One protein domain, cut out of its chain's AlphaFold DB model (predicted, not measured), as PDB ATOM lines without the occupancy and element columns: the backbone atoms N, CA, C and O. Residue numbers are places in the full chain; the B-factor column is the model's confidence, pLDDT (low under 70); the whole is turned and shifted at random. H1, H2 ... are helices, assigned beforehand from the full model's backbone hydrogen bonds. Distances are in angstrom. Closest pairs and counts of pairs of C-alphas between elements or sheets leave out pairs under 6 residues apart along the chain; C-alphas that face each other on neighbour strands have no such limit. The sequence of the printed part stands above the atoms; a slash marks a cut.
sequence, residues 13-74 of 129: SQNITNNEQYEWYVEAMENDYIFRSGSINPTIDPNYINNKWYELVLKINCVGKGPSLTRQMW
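What this domain is: This is residues 13 to 74 of the 129 residues of the protein "Regulatory protein zeste" of Sitophilus oryzae (UniProt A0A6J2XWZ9). Two helices of similar length, H3 and H1, lie side by side and run opposite ways, meeting where H1 begins and H3 ends, while the short H2 fills in between them toward the other end. The very short H4 packs on another side of H3, away from H1; the loop of residues 38 to 47 reaches out beyond H2 at one end, and the first printed residues lie toward the other. The printed part has 62 residues with four named helices, in the order H1, H2, H3, H4, and no named strand; the class is all helix. It is only just compact, close to loose, with a radius of gyration of the C-alphas of 12.6 A, and the C-alphas span 42 by 20 by 14 A, a rod in outline.

Where its parts are: The longest helix by residues is H3, residues 48 to 61, 20.0 A from first to last C-alpha; C-alpha 48 is at (162.359, 200.014, 193.448) and C-alpha 61 at (149.157, 210.665, 182.839). H1 is residues 19 to 31, 18.4 A long, and begins with C-alpha 19 at (154.369, 222.296, 182.425). H2 is residues 33 to 37. H4 is residues 71 to 74, and its last C-alpha, that of Trp 74, is at (158.198, 209.142, 179.470).

How they stand to each other: H3 is the hub and touches the three other helices. H3 touches H1 with residues 56 to 61 alone, and the closest C-alphas are those of Gln 21 and Ile 60, 5.4 A apart. The two helices run opposite ways at a shallow tilt of 25 degrees. H2 and H3 only just touch, with 3 pairs of C-alphas within 8 A; H3 does so with residues 49 to 52 alone, and the closest C-alphas, those of Phe 35 and Ile 49, are 5.8 A apart. H1 and H2 touch only at the corner by their link, H1 with residues 28 to 30 alone; the closest C-alphas, those of Met 29 and Arg 36, are 5.0 A apart. H3 touches H4 with residues 53 to 57 alone, the closest C-alphas being those of Val 57 and Arg 71 at 6.0 A. H4 is apart from H1 and from H2. In H1, H2 and H3 every O i to N i+4 pair is within hydrogen-bond range; H4 is too short for such a pair, and its one O i to N i+3 pair is within range.

The domain as a whole: The two C-alphas farthest apart are those of Ser 13 and Thr 43, at 43.0 A. The printed part has no cut. The link from H1 to H2 is tight, with 1 residue; those from H2 to H3, 10 residues, and from H3 to H4, 9 residues, are short. The mean pLDDT of the printed part is 79.8, and residues 13 to 16, residues 38 to 42, residue 64 and residue 66 are under 70.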
ATOM      1  N   SER A  13     149.301 219.681 169.196       46.59
ATOM      2  CA  SER A  13     149.026 220.081 170.582       46.59
ATOM      3  C   SER A  13     148.854 218.919 171.562       46.59
ATOM      4  O   SER A  13     149.180 219.081 172.729       46.59
ATOM      5  N   GLN A  14     148.418 217.740 171.106       51.34
ATOM      6  CA  GLN A  14     148.223 216.565 171.968       51.34
ATOM      7  C   GLN A  14     149.544 215.862 172.333       51.34
ATOM      8  O   GLN A  14     149.573 215.027 173.224       51.34
ATOM      9  N   ASN A  15     150.649 216.207 171.658       57.59
ATOM     10  CA  ASN A  15     151.982 215.638 171.898       57.59
ATOM     11  C   ASN A  15     152.885 216.537 172.759       57.59
ATOM     12  O   ASN A  15     154.058 216.199 172.984       57.59
ATOM     13  N   ILE A  16     152.367 217.694 173.183       67.81
ATOM     14  CA  ILE A  16     153.087 218.662 174.004       67.81
ATOM     15  C   ILE A  16     152.878 218.273 175.463       67.81
ATOM     16  O   ILE A  16     151.764 218.306 175.972       67.81
ATOM     17  N   THR A  17     153.967 217.890 176.119       72.19
ATOM     18  CA  THR A  17     153.996 217.692 177.568       72.19
ATOM     19  C   THR A  17     153.691 219.022 178.255       72.19
ATOM     20  O   THR A  17     154.327 220.030 177.936       72.19
ATOM     21  N   ASN A  18     152.710 219.026 179.154       76.62
ATOM     22  CA  ASN A  18     152.316 220.219 179.904       76.62
ATOM     23  C   ASN A  18     153.391 220.588 180.946       76.62
ATOM     24  O   ASN A  18     154.123 219.715 181.409       76.62
ATOM     25  N   ASN A  19     153.463 221.858 181.357       77.19
ATOM     26  CA  ASN A  19     154.369 222.296 182.425       77.19
ATOM     27  C   ASN A  19     154.110 221.537 183.731       77.19
ATOM     28  O   ASN A  19     155.058 221.027 184.314       77.19
ATOM     29  N   GLU A  20     152.846 221.346 184.112       78.69
ATOM     30  CA  GLU A  20     152.473 220.565 185.304       78.69
ATOM     31  C   GLU A  20     153.038 219.132 185.260       78.69
ATOM     32  O   GLU A  20     153.485 218.596 186.268       78.69
ATOM     33  N   GLN A  21     153.086 218.507 184.078       81.75
ATOM     34  CA  GLN A  21     153.654 217.164 183.915       81.75
ATOM     35  C   GLN A  21     155.175 217.149 184.135       81.75
ATOM     36  O   GLN A  21     155.713 216.159 184.630       81.75
ATOM     37  N   TYR A  22     155.873 218.230 183.773       82.12
ATOM     38  CA  TYR A  22     157.295 218.387 184.082       82.12
ATOM     39  C   TYR A  22     157.527 218.692 185.564       82.12
ATOM     40  O   TYR A  22     158.462 218.142 186.137       82.12
ATOM     41  N   GLU A  23     156.675 219.504 186.192       83.25
ATOM     42  CA  GLU A  23     156.751 219.812 187.628       83.25
ATOM     43  C   GLU A  23     156.618 218.541 188.476       83.25
ATOM     44  O   GLU A  23     157.483 218.276 189.305       83.25
ATOM     45  N   TRP A  24     155.644 217.675 188.177       84.88
ATOM     46  CA  TRP A  24     155.505 216.371 188.839       84.88
ATOM     47  C   TRP A  24     156.733 215.468 188.672       84.88
ATOM     48  O   TRP A  24     157.139 214.777 189.607       84.88
ATOM     49  N   TYR A  25     157.328 215.444 187.474       84.62
ATOM     50  CA  TYR A  25     158.556 214.682 187.230       84.62
ATOM     51  C   TYR A  25     159.706 215.185 188.099       84.62
ATOM     52  O   TYR A  25     160.445 214.395 188.683       84.62
ATOM     53  N   VAL A  26     159.863 216.499 188.170       82.62
ATOM     54  CA  VAL A  26     160.919 217.127 188.947       82.62
ATOM     55  C   VAL A  26     160.717 216.894 190.437       82.62
ATOM     56  O   VAL A  26     161.655 216.461 191.098       82.62
ATOM     57  N   GLU A  27     159.513 217.125 190.955       85.06
ATOM     58  CA  GLU A  27     159.182 216.913 192.364       85.06
ATOM     59  C   GLU A  27     159.496 215.467 192.782       85.06
ATOM     60  O   GLU A  27     160.071 215.222 193.845       85.06
ATOM     61  N   ALA A  28     159.214 214.491 191.915       83.81
ATOM     62  CA  ALA A  28     159.589 213.101 192.154       83.81
ATOM     63  C   ALA A  28     161.115 212.895 192.246       83.81
ATOM     64  O   ALA A  28     161.576 212.068 193.029       83.81
ATOM     65  N   MET A  29     161.903 213.648 191.477       82.88
ATOM     66  CA  MET A  29     163.373 213.608 191.505       82.88
ATOM     67  C   MET A  29     163.986 214.407 192.671       82.88
ATOM     68  O   MET A  29     165.136 214.165 193.051       82.88
ATOM     69  N   GLU A  30     163.260 215.377 193.229       81.25
ATOM     70  CA  GLU A  30     163.662 216.104 194.441       81.25
ATOM     71  C   GLU A  30     163.471 215.260 195.687       81.25
ATOM     72  O   GLU A  30     164.391 215.146 196.498       81.25
ATOM     73  N   ASN A  31     162.295 214.648 195.803       82.94
ATOM     74  CA  ASN A  31     161.906 213.884 196.979       82.94
ATOM     75  C   ASN A  31     162.629 212.535 197.085       82.94
ATOM     76  O   ASN A  31     162.762 212.001 198.184       82.94
ATOM     77  N   ASP A  32     163.101 211.974 195.968       82.94
ATOM     78  CA  ASP A  32     163.726 210.652 195.940       82.94
ATOM     79  C   ASP A  32     165.109 210.678 195.269       82.94
ATOM     80  O   ASP A  32     165.265 210.616 194.046       82.94
ATOM     81  N   TYR A  33     166.146 210.734 196.109       80.62
ATOM     82  CA  TYR A  33     167.542 210.709 195.671       80.62
ATOM     83  C   TYR A  33     167.934 209.412 194.951       80.62
ATOM     84  O   TYR A  33     168.712 209.434 193.992       80.62
ATOM     85  N   ILE A  34     167.413 208.271 195.403       80.31
ATOM     86  CA  ILE A  34     167.726 206.958 194.825       80.31
ATOM     87  C   ILE A  34     167.145 206.895 193.413       80.31
ATOM     88  O   ILE A  34     167.836 206.538 192.457       80.31
ATOM     89  N   PHE A  35     165.903 207.350 193.264       81.50
ATOM     90  CA  PHE A  35     165.241 207.466 191.974       81.50
ATOM     91  C   PHE A  35     165.957 208.433 191.023       81.50
ATOM     92  O   PHE A  35     166.143 208.108 189.849       81.50
ATOM     93  N   ARG A  36     166.432 209.578 191.536       81.44
ATOM     94  CA  ARG A  36     167.211 210.559 190.764       81.44
ATOM     95  C   ARG A  36     168.548 210.024 190.277       81.44
ATOM     96  O   ARG A  36     168.883 210.190 189.105       81.44
ATOM     97  N   SER A  37     169.329 209.451 191.187       76.31
ATOM     98  CA  SER A  37     170.677 208.966 190.882       76.31
ATOM     99  C   SER A  37     170.648 207.752 189.955       76.31
ATOM    100  O   SER A  37     171.610 207.509 189.231       76.31
ATOM    101  N   GLY A  38     169.551 206.984 189.969       69.12
ATOM    102  CA  GLY A  38     169.486 205.692 189.291       69.12
ATOM    103  C   GLY A  38     170.481 204.683 189.870       69.12
ATOM    104  O   GLY A  38     170.747 203.664 189.235       69.12
ATOM    105  N   SER A  39     171.043 204.973 191.048       69.44
ATOM    106  CA  SER A  39     171.991 204.105 191.726       69.44
ATOM    107  C   SER A  39     171.228 202.987 192.421       69.44
ATOM    108  O   SER A  39     170.401 203.227 193.303       69.44
ATOM    109  N   ILE A  40     171.499 201.752 192.007       64.81
ATOM    110  CA  ILE A  40     170.956 200.564 192.654       64.81
ATOM    111  C   ILE A  40     171.871 200.268 193.838       64.81
ATOM    112  O   ILE A  40     172.918 199.636 193.698       64.81
ATOM    113  N   ASN A  41     171.506 200.784 195.009       67.69
ATOM    114  CA  ASN A  41     172.148 200.371 196.248       67.69
ATOM    115  C   ASN A  41     171.774 198.896 196.503       67.69
ATOM    116  O   ASN A  41     170.586 198.582 196.442       67.69
ATOM    117  N   PRO A  42     172.727 197.994 196.802       67.25
ATOM    118  CA  PRO A  42     172.438 196.575 197.035       67.25
ATOM    119  C   PRO A  42     171.469 196.307 198.197       67.25
ATOM    120  O   PRO A  42     170.911 195.220 198.295       67.25
ATOM    121  N   THR A  43     171.253 197.297 199.064       73.44
ATOM    122  CA  THR A  43     170.299 197.240 200.183       73.44
ATOM    123  C   THR A  43     168.854 197.530 199.749       73.44
ATOM    124  O   THR A  43     167.918 197.334 200.518       73.44
ATOM    125  N   ILE A  44     168.659 198.045 198.534       74.38
ATOM    126  CA  ILE A  44     167.369 198.501 198.018       74.38
ATOM    127  C   ILE A  44     166.816 197.454 197.059       74.38
ATOM    128  O   ILE A  44     167.560 196.848 196.291       74.38
ATOM    129  N   ASP A  45     165.494 197.265 197.093       79.69
ATOM    130  CA  ASP A  45     164.784 196.369 196.182       79.69
ATOM    131  C   ASP A  45     165.203 196.637 194.718       79.69
ATOM    132  O   ASP A  45     165.062 197.771 194.238       79.69
ATOM    133  N   PRO A  46     165.680 195.618 193.976       76.38
ATOM    134  CA  PRO A  46     165.991 195.730 192.552       76.38
ATOM    135  C   PRO A  46     164.849 196.318 191.708       76.38
ATOM    136  O   PRO A  46     165.091 196.942 190.671       76.38
ATOM    137  N   ASN A  47     163.596 196.160 192.148       84.44
ATOM    138  CA  ASN A  47     162.418 196.694 191.469       84.44
ATOM    139  C   ASN A  47     162.020 198.107 191.911       84.44
ATOM    140  O   ASN A  47     161.131 198.696 191.294       84.44
ATOM    141  N   TYR A  48     162.693 198.699 192.899       85.94
ATOM    142  CA  TYR A  48     162.359 200.014 193.448       85.94
ATOM    143  C   TYR A  48     162.254 201.096 192.367       85.94
ATOM    144  O   TYR A  48     161.226 201.760 192.222       85.94
ATOM    145  N   ILE A  49     163.290 201.219 191.531       84.69
ATOM    146  CA  ILE A  49     163.337 202.205 190.443       84.69
ATOM    147  C   ILE A  49     162.224 201.946 189.418       84.69
ATOM    148  O   ILE A  49     161.618 202.884 188.897       84.69
ATOM    149  N   ASN A  50     161.943 200.674 189.119       86.19
ATOM    150  CA  ASN A  50     160.878 200.295 188.194       86.19
ATOM    151  C   ASN A  50     159.500 200.699 188.732       86.19
ATOM    152  O   ASN A  50     158.719 201.302 187.990       86.19
ATOM    153  N   ASN A  51     159.242 200.432 190.011       88.88
ATOM    154  CA  ASN A  51     157.993 200.762 190.691       88.88
ATOM    155  C   ASN A  51     157.798 202.279 190.786       88.88
ATOM    156  O   ASN A  51     156.736 202.781 190.429       88.88
ATOM    157  N   LYS A  52     158.851 203.033 191.127       89.88
ATOM    158  CA  LYS A  52     158.809 204.504 191.151       89.88
ATOM    159  C   LYS A  52     158.483 205.113 189.799       89.88
ATOM    160  O   LYS A  52     157.657 206.018 189.706       89.88
ATOM    161  N   TRP A  53     159.068 204.582 188.730       89.62
ATOM    162  CA  TRP A  53     158.699 205.001 187.382       89.62
ATOM    163  C   TRP A  53     157.235 204.702 187.056       89.62
ATOM    164  O   TRP A  53     156.602 205.496 186.368       89.62
ATOM    165  N   TYR A  54     156.702 203.571 187.513       90.00
ATOM    166  CA  TYR A  54     155.307 203.211 187.281       90.00
ATOM    167  C   TYR A  54     154.348 204.152 188.024       90.00
ATOM    168  O   TYR A  54     153.466 204.739 187.396       90.00
ATOM    169  N   GLU A  55     154.582 204.378 189.320       90.88
ATOM    170  CA  GLU A  55     153.830 205.339 190.141       90.88
ATOM    171  C   GLU A  55     153.837 206.741 189.521       90.88
ATOM    172  O   GLU A  55     152.799 207.396 189.418       90.88
ATOM    173  N   LEU A  56     155.008 207.192 189.065       89.88
ATOM    174  CA  LEU A  56     155.169 208.502 188.453       89.88
ATOM    175  C   LEU A  56     154.368 208.634 187.157       89.88
ATOM    176  O   LEU A  56     153.686 209.631 186.945       89.88
ATOM    177  N   VAL A  57     154.440 207.629 186.287       90.06
ATOM    178  CA  VAL A  57     153.743 207.641 184.995       90.06
ATOM    179  C   VAL A  57     152.232 207.675 185.191       90.06
ATOM    180  O   VAL A  57     151.557 208.409 184.473       90.06
ATOM    181  N   LEU A  58     151.708 206.933 186.171       89.75
ATOM    182  CA  LEU A  58     150.290 206.989 186.520       89.75
ATOM    183  C   LEU A  58     149.881 208.406 186.931       89.75
ATOM    184  O   LEU A  58     148.943 208.952 186.357       89.75
ATOM    185  N   LYS A  59     150.630 209.034 187.846       88.75
ATOM    186  CA  LYS A  59     150.354 210.409 188.287       88.75
ATOM    187  C   LYS A  59     150.411 211.401 187.124       88.75
ATOM    188  O   LYS A  59     149.460 212.140 186.912       88.75
ATOM    189  N   ILE A  60     151.478 211.374 186.326       88.00
ATOM    190  CA  ILE A  60     151.689 212.316 185.215       88.00
ATOM    191  C   ILE A  60     150.641 212.152 184.105       88.00
ATOM    192  O   ILE A  60     150.223 213.142 183.498       88.00
ATOM    193  N   ASN A  61     150.200 210.923 183.832       87.12
ATOM    194  CA  ASN A  61     149.157 210.665 182.839       87.12
ATOM    195  C   ASN A  61     147.777 211.148 183.306       87.12
ATOM    196  O   ASN A  61     146.960 211.522 182.469       87.12
ATOM    197  N   CYS A  62     147.522 211.181 184.615       84.94
ATOM    198  CA  CYS A  62     146.289 211.730 185.178       84.94
ATOM    199  C   CYS A  62     146.270 213.269 185.225       84.94
ATOM    200  O   CYS A  62     145.224 213.854 185.510       84.94
ATOM    201  N   VAL A  63     147.398 213.937 184.965       80.12
ATOM    202  CA  VAL A  63     147.531 215.392 185.107       80.12
ATOM    203  C   VAL A  63     147.227 216.118 183.795       80.12
ATOM    204  O   VAL A  63     147.964 216.036 182.808       80.12
ATOM    205  N   GLY A  64     146.157 216.916 183.824       68.31
ATOM    206  CA  GLY A  64     145.838 217.921 182.811       68.31
ATOM    207  C   GLY A  64     145.402 217.360 181.451       68.31
ATOM    208  O   GLY A  64     144.909 216.245 181.326       68.31
ATOM    209  N   LYS A  65     145.561 218.174 180.397       70.56
ATOM    210  CA  LYS A  65     145.249 217.821 178.992       70.56
ATOM    211  C   LYS A  65     146.497 217.380 178.210       70.56
ATOM    212  O   LYS A  65     146.621 217.680 177.022       70.56
ATOM    213  N   GLY A  66     147.465 216.775 178.897       69.75
ATOM    214  CA  GLY A  66     148.730 216.340 178.308       69.75
ATOM    215  C   GLY A  66     148.645 214.968 177.627       69.75
ATOM    216  O   GLY A  66     147.622 214.285 177.717       69.75
ATOM    217  N   PRO A  67     149.718 214.533 176.944       76.69
ATOM    218  CA  PRO A  67     149.792 213.188 176.394       76.69
ATOM    219  C   PRO A  67     149.791 212.151 177.521       76.69
ATOM    220  O   PRO A  67     150.516 212.299 178.502       76.69
ATOM    221  N   SER A  68     149.035 211.071 177.333       82.44
ATOM    222  CA  SER A  68     149.184 209.847 178.121       82.44
ATOM    223  C   SER A  68     150.196 208.946 177.427       82.44
ATOM    224  O   SER A  68     149.942 208.454 176.329       82.44
ATOM    225  N   LEU A  69     151.370 208.774 178.032       84.56
ATOM    226  CA  LEU A  69     152.459 207.990 177.446       84.56
ATOM    227  C   LEU A  69     152.777 206.765 178.297       84.56
ATOM    228  O   LEU A  69     152.526 206.721 179.504       84.56
ATOM    229  N   THR A  70     153.382 205.766 177.657       87.19
ATOM    230  CA  THR A  70     153.941 204.620 178.369       87.19
ATOM    231  C   THR A  70     155.193 205.037 179.137       87.19
ATOM    232  O   THR A  70     155.858 206.027 178.815       87.19
ATOM    233  N   ARG A  71     155.568 204.234 180.134       88.00
ATOM    234  CA  ARG A  71     156.774 204.454 180.939       88.00
ATOM    235  C   ARG A  71     158.024 204.709 180.096       88.00
ATOM    236  O   ARG A  71     158.740 205.673 180.345       88.00
ATOM    237  N   GLN A  72     158.278 203.870 179.096       86.69
ATOM    238  CA  GLN A  72     159.467 203.979 178.243       86.69
ATOM    239  C   GLN A  72     159.481 205.296 177.454       86.69
ATOM    240  O   GLN A  72     160.520 205.943 177.308       86.69
ATOM    241  N   MET A  73     158.310 205.731 176.984       85.56
ATOM    242  CA  MET A  73     158.163 206.999 176.276       85.56
ATOM    243  C   MET A  73     158.394 208.192 177.206       85.56
ATOM    244  O   MET A  73     159.061 209.143 176.799       85.56
ATOM    245  N   TRP A  74     157.911 208.132 178.451       88.31
ATOM    246  CA  TRP A  74     158.198 209.142 179.470       88.31
ATOM    247  C   TRP A  74     159.678 209.196 179.836       88.31
ATOM    248  O   TRP A  74     160.268 210.272 179.815       88.31
TER     249      TRP A  74